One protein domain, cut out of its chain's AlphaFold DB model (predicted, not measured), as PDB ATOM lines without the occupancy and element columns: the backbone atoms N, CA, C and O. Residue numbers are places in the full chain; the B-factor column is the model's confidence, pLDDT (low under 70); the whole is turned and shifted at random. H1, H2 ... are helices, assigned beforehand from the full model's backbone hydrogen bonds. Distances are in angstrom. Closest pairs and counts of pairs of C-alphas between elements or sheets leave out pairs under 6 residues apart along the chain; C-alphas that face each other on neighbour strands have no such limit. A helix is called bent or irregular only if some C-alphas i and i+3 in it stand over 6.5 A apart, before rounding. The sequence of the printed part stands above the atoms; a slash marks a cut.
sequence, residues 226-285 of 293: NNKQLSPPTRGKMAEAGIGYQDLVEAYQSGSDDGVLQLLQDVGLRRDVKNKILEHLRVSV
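This is residues 226 to 285 of the 293 residues of the protein "uncharacterized protein LOC107226955" of Neodiprion lecontei (UniProt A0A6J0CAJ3). A small, rounded body of three helices: the longest, H2, folds back on itself near residue 255, and H3 packs on it at a steep tilt. The short helix H1 lies off to one end of the body and touches neither of the other two. The printed part has 60 residues with three named helices, in the order H1, H2, H3 along the chain, and no named strand; the class is all helix. The whole is compact, with a radius of gyration of the C-alphas of 10.3 A, and the C-alphas span 26 by 22 by 19 A along their three main axes.

H2, residues 245 to 263, is the longest helix and has a kink of 136 degrees near residue 255. It is irregular: C-alphas 254 and 257 are 9.5 A apart, where about 5 A is found in a regular helix, and its line is a rough one. H2 touches H3, residues 271 to 284, with 6 pairs of C-alphas within 8 A. Their closest C-alphas are those of Asp 257 and Leu 278, 6.4 A apart. Their lines stand at a steep tilt of 61 degrees, and they run opposite ways, with their centres 10.7 A apart. H1, residues 232 to 240, touches no helix. H1 and H3 are apart, but only just, with their closest C-alphas at 8.3 A. H1 and H2 are apart too, though they follow each other in the chain. Every pair of O i and N i+4 is within hydrogen-bond range in H1 and H3; in H2, 13 of 15 are.

H2 begins with C-alpha 245 at (15.686, 11.908, -44.861) and ends with C-alpha 263 at (23.010, 3.301, -41.825); these two are 11.7 A apart. H3 has 14 residues, from Arg 271 to Ser 284, and measures 20.1 A from first to last C-alpha, ending with C-alpha 284 at (11.785, 8.829, -54.907). H1 has 9 residues, from Pro 232, with its C-alpha at (5.641, 8.085, -34.907), to Glu 240, and measures 12.2 A.

The two C-alphas farthest apart are those of Pro 232 and Ser 254, at 27.2 A. The first and last printed C-alphas, of Asn 226 and Val 285, are 13.8 A apart. The printed part has no cut. The link from H1 to H2, 4 residues, is tight, and the link from H2 to H3, 7 residues, is short. The mean pLDDT of the printed part is 84.4, and residues 226 to 229 are under 70.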
ATOM      1  N   ASN A 226       6.524  10.213 -46.670       62.47
ATOM      2  CA  ASN A 226       5.065  10.132 -46.676       62.47
ATOM      3  C   ASN A 226       4.528   9.492 -45.379       62.47
ATOM      4  O   ASN A 226       4.787   8.318 -45.100       62.47
ATOM      5  N   ASN A 227       3.765  10.271 -44.596       58.34
ATOM      6  CA  ASN A 227       3.310   9.965 -43.230       58.34
ATOM      7  C   ASN A 227       2.635   8.590 -43.046       58.34
ATOM      8  O   ASN A 227       2.455   8.147 -41.911       58.34
ATOM      9  N   LYS A 228       2.261   7.916 -44.139       61.31
ATOM     10  CA  LYS A 228       1.656   6.580 -44.166       61.31
ATOM     11  C   LYS A 228       2.653   5.420 -44.017       61.31
ATOM     12  O   LYS A 228       2.215   4.322 -43.687       61.31
ATOM     13  N   GLN A 229       3.951   5.623 -44.255       65.69
ATOM     14  CA  GLN A 229       4.923   4.518 -44.260       65.69
ATOM     15  C   GLN A 229       5.629   4.290 -42.915       65.69
ATOM     16  O   GLN A 229       5.939   3.146 -42.578       65.69
ATOM     17  N   LEU A 230       5.830   5.349 -42.122       76.56
ATOM     18  CA  LEU A 230       6.533   5.286 -40.837       76.56
ATOM     19  C   LEU A 230       5.620   5.700 -39.682       76.56
ATOM     20  O   LEU A 230       4.976   6.748 -39.712       76.56
ATOM     21  N   SER A 231       5.582   4.881 -38.630       82.56
ATOM     22  CA  SER A 231       4.866   5.219 -37.398       82.56
ATOM     23  C   SER A 231       5.629   6.287 -36.594       82.56
ATOM     24  O   SER A 231       6.858   6.347 -36.684       82.56
ATOM     25  N   PRO A 232       4.958   7.106 -35.757       81.19
ATOM     26  CA  PRO A 232       5.641   8.085 -34.907       81.19
ATOM     27  C   PRO A 232       6.782   7.499 -34.049       81.19
ATOM     28  O   PRO A 232       7.850   8.106 -34.041       81.19
ATOM     29  N   PRO A 233       6.640   6.310 -33.419       84.19
ATOM     30  CA  PRO A 233       7.745   5.684 -32.687       84.19
ATOM     31  C   PRO A 233       8.954   5.346 -33.567       84.19
ATOM     32  O   PRO A 233      10.090   5.460 -33.128       84.19
ATOM     33  N   THR A 234       8.719   4.952 -34.822       85.62
ATOM     34  CA  THR A 234       9.794   4.652 -35.782       85.62
ATOM     35  C   THR A 234      10.579   5.911 -36.132       85.62
ATOM     36  O   THR A 234      11.804   5.894 -36.109       85.62
ATOM     37  N   ARG A 235       9.869   7.015 -36.397       84.06
ATOM     38  CA  ARG A 235      10.495   8.315 -36.667       84.06
ATOM     39  C   ARG A 235      11.303   8.811 -35.469       84.06
ATOM     40  O   ARG A 235      12.404   9.306 -35.653       84.06
ATOM     41  N   GLY A 236      10.772   8.621 -34.256       82.69
ATOM     42  CA  GLY A 236      11.473   8.912 -33.003       82.69
ATOM     43  C   GLY A 236      12.821   8.201 -32.913       82.69
ATOM     44  O   GLY A 236      13.831   8.868 -32.734       82.69
ATOM     45  N   LYS A 237      12.846   6.881 -33.140       86.31
ATOM     46  CA  LYS A 237      14.084   6.085 -33.113       86.31
ATOM     47  C   LYS A 237      15.120   6.537 -34.138       86.31
ATOM     48  O   LYS A 237      16.293   6.642 -33.811       86.31
ATOM     49  N   MET A 238      14.696   6.793 -35.376       85.50
ATOM     50  CA  MET A 238      15.613   7.254 -36.426       85.50
ATOM     51  C   MET A 238      16.217   8.613 -36.073       85.50
ATOM     52  O   MET A 238      17.424   8.792 -36.156       85.50
ATOM     53  N   ALA A 239      15.394   9.537 -35.590       83.12
ATOM     54  CA  ALA A 239      15.871  10.844 -35.189       83.12
ATOM     55  C   ALA A 239      16.737  10.823 -33.920       83.12
ATOM     56  O   ALA A 239      17.639  11.640 -33.787       83.12
ATOM     57  N   GLU A 240      16.481   9.914 -32.976       80.56
ATOM     58  CA  GLU A 240      17.370   9.676 -31.827       80.56
ATOM     59  C   GLU A 240      18.751   9.183 -32.265       80.56
ATOM     60  O   GLU A 240      19.744   9.535 -31.637       80.56
ATOM     61  N   ALA A 241      18.813   8.436 -33.370       82.44
ATOM     62  CA  ALA A 241      20.056   8.061 -34.031       82.44
ATOM     63  C   ALA A 241      20.636   9.176 -34.928       82.44
ATOM     64  O   ALA A 241      21.647   8.950 -35.583       82.44
ATOM     65  N   GLY A 242      20.016  10.363 -34.974       78.06
ATOM     66  CA  GLY A 242      20.461  11.488 -35.804       78.06
ATOM     67  C   GLY A 242      20.270  11.284 -37.308       78.06
ATOM     68  O   GLY A 242      20.922  11.964 -38.084       78.06
ATOM     69  N   ILE A 243      19.412  10.346 -37.715       83.06
ATOM     70  CA  ILE A 243      19.184  10.005 -39.123       83.06
ATOM     71  C   ILE A 243      17.965  10.770 -39.629       83.06
ATOM     72  O   ILE A 243      16.852  10.532 -39.156       83.06
ATOM     73  N   GLY A 244      18.170  11.657 -40.597       85.56
ATOM     74  CA  GLY A 244      17.160  12.384 -41.356       85.56
ATOM     75  C   GLY A 244      16.765  11.697 -42.668       85.56
ATOM     76  O   GLY A 244      17.075  10.531 -42.922       85.56
ATOM     77  N   TYR A 245      16.022  12.413 -43.519       84.44
ATOM     78  CA  TYR A 245      15.686  11.908 -44.861       84.44
ATOM     79  C   TYR A 245      16.871  12.058 -45.809       84.44
ATOM     80  O   TYR A 245      17.082  11.190 -46.653       84.44
ATOM     81  N   GLN A 246      17.653  13.126 -45.656       81.50
ATOM     82  CA  GLN A 246      18.790  13.377 -46.527       81.50
ATOM     83  C   GLN A 246      19.886  12.315 -46.340       81.50
ATOM     84  O   GLN A 246      20.369  11.778 -47.333       81.50
ATOM     85  N   ASP A 247      20.159  11.893 -45.099       83.12
ATOM     86  CA  ASP A 247      21.099  10.799 -44.809       83.12
ATOM     87  C   ASP A 247      20.691   9.490 -45.501       83.12
ATOM     88  O   ASP A 247      21.520   8.752 -46.030       83.12
ATOM     89  N   LEU A 248      19.384   9.204 -45.546       87.81
ATOM     90  CA  LEU A 248      18.852   8.041 -46.255       87.81
ATOM     91  C   LEU A 248      19.053   8.143 -47.770       87.81
ATOM     92  O   LEU A 248      19.347   7.137 -48.415       87.81
ATOM     93  N   VAL A 249      18.873   9.337 -48.341       85.12
ATOM     94  CA  VAL A 249      19.104   9.589 -49.769       85.12
ATOM     95  C   VAL A 249      20.583   9.410 -50.104       85.12
ATOM     96  O   VAL A 249      20.899   8.708 -51.062       85.12
ATOM     97  N   GLU A 250      21.484   9.971 -49.303       83.75
ATOM     98  CA  GLU A 250      22.935   9.891 -49.507       83.75
ATOM     99  C   GLU A 250      23.464   8.461 -49.343       83.75
ATOM    100  O   GLU A 250      24.213   7.967 -50.191       83.75
ATOM    101  N   ALA A 251      23.008   7.742 -48.314       87.06
ATOM    102  CA  ALA A 251      23.329   6.329 -48.125       87.06
ATOM    103  C   ALA A 251      22.831   5.465 -49.297       87.06
ATOM    104  O   ALA A 251      23.524   4.550 -49.743       87.06
ATOM    105  N   TYR A 252      21.651   5.776 -49.842       88.50
ATOM    106  CA  TYR A 252      21.117   5.078 -51.010       88.50
ATOM    107  C   TYR A 252      21.870   5.418 -52.301       88.50
ATOM    108  O   TYR A 252      22.110   4.542 -53.128       88.50
ATOM    109  N   GLN A 253      22.281   6.668 -52.495       84.88
ATOM    110  CA  GLN A 253      23.054   7.067 -53.673       84.88
ATOM    111  C   GLN A 253      24.468   6.477 -53.671       84.88
ATOM    112  O   GLN A 253      24.968   6.097 -54.728       84.88
ATOM    113  N   SER A 254      25.096   6.372 -52.498       81.69
ATOM    114  CA  SER A 254      26.455   5.842 -52.343       81.69
ATOM    115  C   SER A 254      26.517   4.312 -52.334       81.69
ATOM    116  O   SER A 254      27.437   3.738 -52.911       81.69
ATOM    117  N   GLY A 255      25.543   3.642 -51.708       83.81
ATOM    118  CA  GLY A 255      25.579   2.196 -51.464       83.81
ATOM    119  C   GLY A 255      24.301   1.440 -51.827       83.81
ATOM    120  O   GLY A 255      24.171   0.270 -51.468       83.81
ATOM    121  N   SER A 256      23.345   2.073 -52.518       90.12
ATOM    122  CA  SER A 256      22.030   1.488 -52.831       90.12
ATOM    123  C   SER A 256      21.333   0.938 -51.574       90.12
ATOM    124  O   SER A 256      21.333   1.583 -50.526       90.12
ATOM    125  N   ASP A 257      20.702  -0.236 -51.658       91.62
ATOM    126  CA  ASP A 257      19.999  -0.826 -50.517       91.62
ATOM    127  C   ASP A 257      20.946  -1.137 -49.344       91.62
ATOM    128  O   ASP A 257      20.579  -0.924 -48.187       91.62
ATOM    129  N   ASP A 258      22.163  -1.605 -49.635       90.88
ATOM    130  CA  ASP A 258      23.135  -2.007 -48.616       90.88
ATOM    131  C   ASP A 258      23.631  -0.805 -47.805       90.88
ATOM    132  O   ASP A 258      23.707  -0.883 -46.578       90.88
ATOM    133  N   GLY A 259      23.866   0.340 -48.460       88.25
ATOM    134  CA  GLY A 259      24.237   1.588 -47.783       88.25
ATOM    135  C   GLY A 259      23.180   2.038 -46.770       88.25
ATOM    136  O   GLY A 259      23.496   2.365 -45.625       88.25
ATOM    137  N   VAL A 260      21.901   1.965 -47.144       90.81
ATOM    138  CA  VAL A 260      20.787   2.305 -46.241       90.81
ATOM    139  C   VAL A 260      20.649   1.291 -45.104       90.81
ATOM    140  O   VAL A 260      20.370   1.667 -43.964       90.81
ATOM    141  N   LEU A 261      20.830  -0.004 -45.376       92.00
ATOM    142  CA  LEU A 261      20.762  -1.038 -44.341       92.00
ATOM    143  C   LEU A 261      21.885  -0.897 -43.311       92.00
ATOM    144  O   LEU A 261      21.617  -1.114 -42.124       92.00
ATOM    145  N   GLN A 262      23.080  -0.501 -43.757       90.50
ATOM    146  CA  GLN A 262      24.223  -0.195 -42.902       90.50
ATOM    147  C   GLN A 262      23.933   1.016 -42.009       90.50
ATOM    148  O   GLN A 262      24.079   0.923 -40.792       90.50
ATOM    149  N   LEU A 263      23.418   2.110 -42.582       90.06
ATOM    150  CA  LEU A 263      23.010   3.301 -41.825       90.06
ATOM    151  C   LEU A 263      21.944   2.974 -40.762       90.06
ATOM    152  O   LEU A 263      21.973   3.479 -39.645       90.06
ATOM    153  N   LEU A 264      20.997   2.091 -41.092       90.69
ATOM    154  CA  LEU A 264      19.900   1.702 -40.201       90.69
ATOM    155  C   LEU A 264      20.234   0.525 -39.269       90.69
ATOM    156  O   LEU A 264      19.319  -0.010 -38.624       90.69
ATOM    157  N   GLN A 265      21.483   0.050 -39.228       88.69
ATOM    158  CA  GLN A 265      21.859  -1.156 -38.486       88.69
ATOM    159  C   GLN A 265      21.520  -1.022 -36.995       88.69
ATOM    160  O   GLN A 265      20.770  -1.855 -36.473       88.69
ATOM    161  N   ASP A 266      21.937   0.081 -36.375       83.81
ATOM    162  CA  ASP A 266      21.879   0.275 -34.919       83.81
ATOM    163  C   ASP A 266      20.610   0.989 -34.428       83.81
ATOM    164  O   ASP A 266      20.354   1.097 -33.232       83.81
ATOM    165  N   VAL A 267      19.728   1.395 -35.345       87.19
ATOM    166  CA  VAL A 267      18.470   2.102 -35.030       87.19
ATOM    167  C   VAL A 267      17.419   1.172 -34.388       87.19
ATOM    168  O   VAL A 267      16.393   1.609 -33.861       87.19
ATOM    169  N   GLY A 268      17.621  -0.151 -34.454       86.06
ATOM    170  CA  GLY A 268      16.692  -1.130 -33.878       86.06
ATOM    171  C   GLY A 268      15.318  -1.145 -34.565       86.06
ATOM    172  O   GLY A 268      14.279  -1.344 -33.916       86.06
ATOM    173  N   LEU A 269      15.291  -0.890 -35.879       88.81
ATOM    174  CA  LEU A 269      14.085  -0.984 -36.704       88.81
ATOM    175  C   LEU A 269      13.815  -2.430 -37.126       88.81
ATOM    176  O   LEU A 269      14.729  -3.174 -37.484       88.81
ATOM    177  N   ARG A 270      12.535  -2.816 -37.147       89.00
ATOM    178  CA  ARG A 270      12.118  -4.122 -37.670       89.00
ATOM    179  C   ARG A 270      12.378  -4.212 -39.179       89.00
ATOM    180  O   ARG A 270      12.317  -3.212 -39.892       89.00
ATOM    181  N   ARG A 271      12.611  -5.430 -39.675       88.00
ATOM    182  CA  ARG A 271      12.924  -5.694 -41.091       88.00
ATOM    183  C   ARG A 271      11.839  -5.194 -42.055       88.00
ATOM    184  O   ARG A 271      12.168  -4.642 -43.096       88.00
ATOM    185  N   ASP A 272      10.563  -5.328 -41.689       87.12
ATOM    186  CA  ASP A 272       9.428  -4.834 -42.484       87.12
ATOM    187  C   ASP A 272       9.452  -3.310 -42.660       87.12
ATOM    188  O   ASP A 272       9.084  -2.794 -43.712       87.12
ATOM    189  N   VAL A 273       9.916  -2.586 -41.642       88.00
ATOM    190  CA  VAL A 273      10.057  -1.128 -41.678       88.00
ATOM    191  C   VAL A 273      11.230  -0.719 -42.565       88.00
ATOM    192  O   VAL A 273      11.066   0.163 -43.403       88.00
ATOM    193  N   LYS A 274      12.387  -1.386 -42.429       90.06
ATOM    194  CA  LYS A 274      13.561  -1.137 -43.285       90.06
ATOM    195  C   LYS A 274      13.217  -1.328 -44.767       90.06
ATOM    196  O   LYS A 274      13.532  -0.468 -45.580       90.06
ATOM    197  N   ASN A 275      12.479  -2.391 -45.101       88.44
ATOM    198  CA  ASN A 275      12.038  -2.651 -46.474       88.44
ATOM    199  C   ASN A 275      11.149  -1.531 -47.040       88.44
ATOM    200  O   ASN A 275      11.341  -1.137 -48.183       88.44
ATOM    201  N   LYS A 276      10.222  -0.978 -46.245       87.12
ATOM    202  CA  LYS A 276       9.376   0.149 -46.681       87.12
ATOM    203  C   LYS A 276      10.192   1.403 -46.994       87.12
ATOM    204  O   LYS A 276       9.923   2.074 -47.983       87.12
ATOM    205  N   ILE A 277      11.201   1.701 -46.171       88.56
ATOM    206  CA  ILE A 277      12.115   2.829 -46.411       88.56
ATOM    207  C   ILE A 277      12.839   2.636 -47.751       88.56
ATOM    208  O   ILE A 277      12.855   3.551 -48.570       88.56
ATOM    209  N   LEU A 278      13.370   1.437 -48.009       89.75
ATOM    210  CA  LEU A 278      14.023   1.106 -49.280       89.75
ATOM    211  C   LEU A 278      13.070   1.223 -50.476       89.75
ATOM    212  O   LEU A 278      13.437   1.793 -51.499       89.75
ATOM    213  N   GLU A 279      11.842   0.711 -50.358       88.25
ATOM    214  CA  GLU A 279      10.814   0.836 -51.400       88.25
ATOM    215  C   GLU A 279      10.527   2.299 -51.743       88.25
ATOM    216  O   GLU A 279      10.445   2.642 -52.921       88.25
ATOM    217  N   HIS A 280      10.425   3.169 -50.734       86.69
ATOM    218  CA  HIS A 280      10.267   4.605 -50.954       86.69
ATOM    219  C   HIS A 280      11.465   5.197 -51.697       86.69
ATOM    220  O   HIS A 280      11.269   5.820 -52.736       86.69
ATOM    221  N   LEU A 281      12.690   4.959 -51.218       87.50
ATOM    222  CA  LEU A 281      13.913   5.518 -51.813       87.50
ATOM    223  C   LEU A 281      14.118   5.063 -53.264       87.50
ATOM    224  O   LEU A 281      14.490   5.868 -54.113       87.50
ATOM    225  N   ARG A 282      13.791   3.805 -53.586       88.12
ATOM    226  CA  ARG A 282      13.834   3.280 -54.963       88.12
ATOM    227  C   ARG A 282      12.915   4.029 -55.927       88.12
ATOM    228  O   ARG A 282      13.203   4.056 -57.121       88.12
ATOM    229  N   VAL A 283      11.812   4.585 -55.425       85.00
ATOM    230  CA  VAL A 283      10.838   5.348 -56.217       85.00
ATOM    231  C   VAL A 283      11.176   6.838 -56.227       85.00
ATOM    232  O   VAL A 283      11.004   7.493 -57.251       85.00
ATOM    233  N   SER A 284      11.621   7.386 -55.095       81.75
ATOM    234  CA  SER A 284      11.785   8.829 -54.907       81.75
ATOM    235  C   SER A 284      13.174   9.361 -55.251       81.75
ATOM    236  O   SER A 284      13.298  10.557 -55.506       81.75
ATOM    237  N   VAL A 285      14.209   8.515 -55.255       82.81
ATOM    238  CA  VAL A 285      15.591   8.924 -55.529       82.81
ATOM    239  C   VAL A 285      15.974   8.517 -56.954       82.81
ATOM    240  O   VAL A 285      16.042   7.321 -57.252       82.81
TER     241      VAL A 285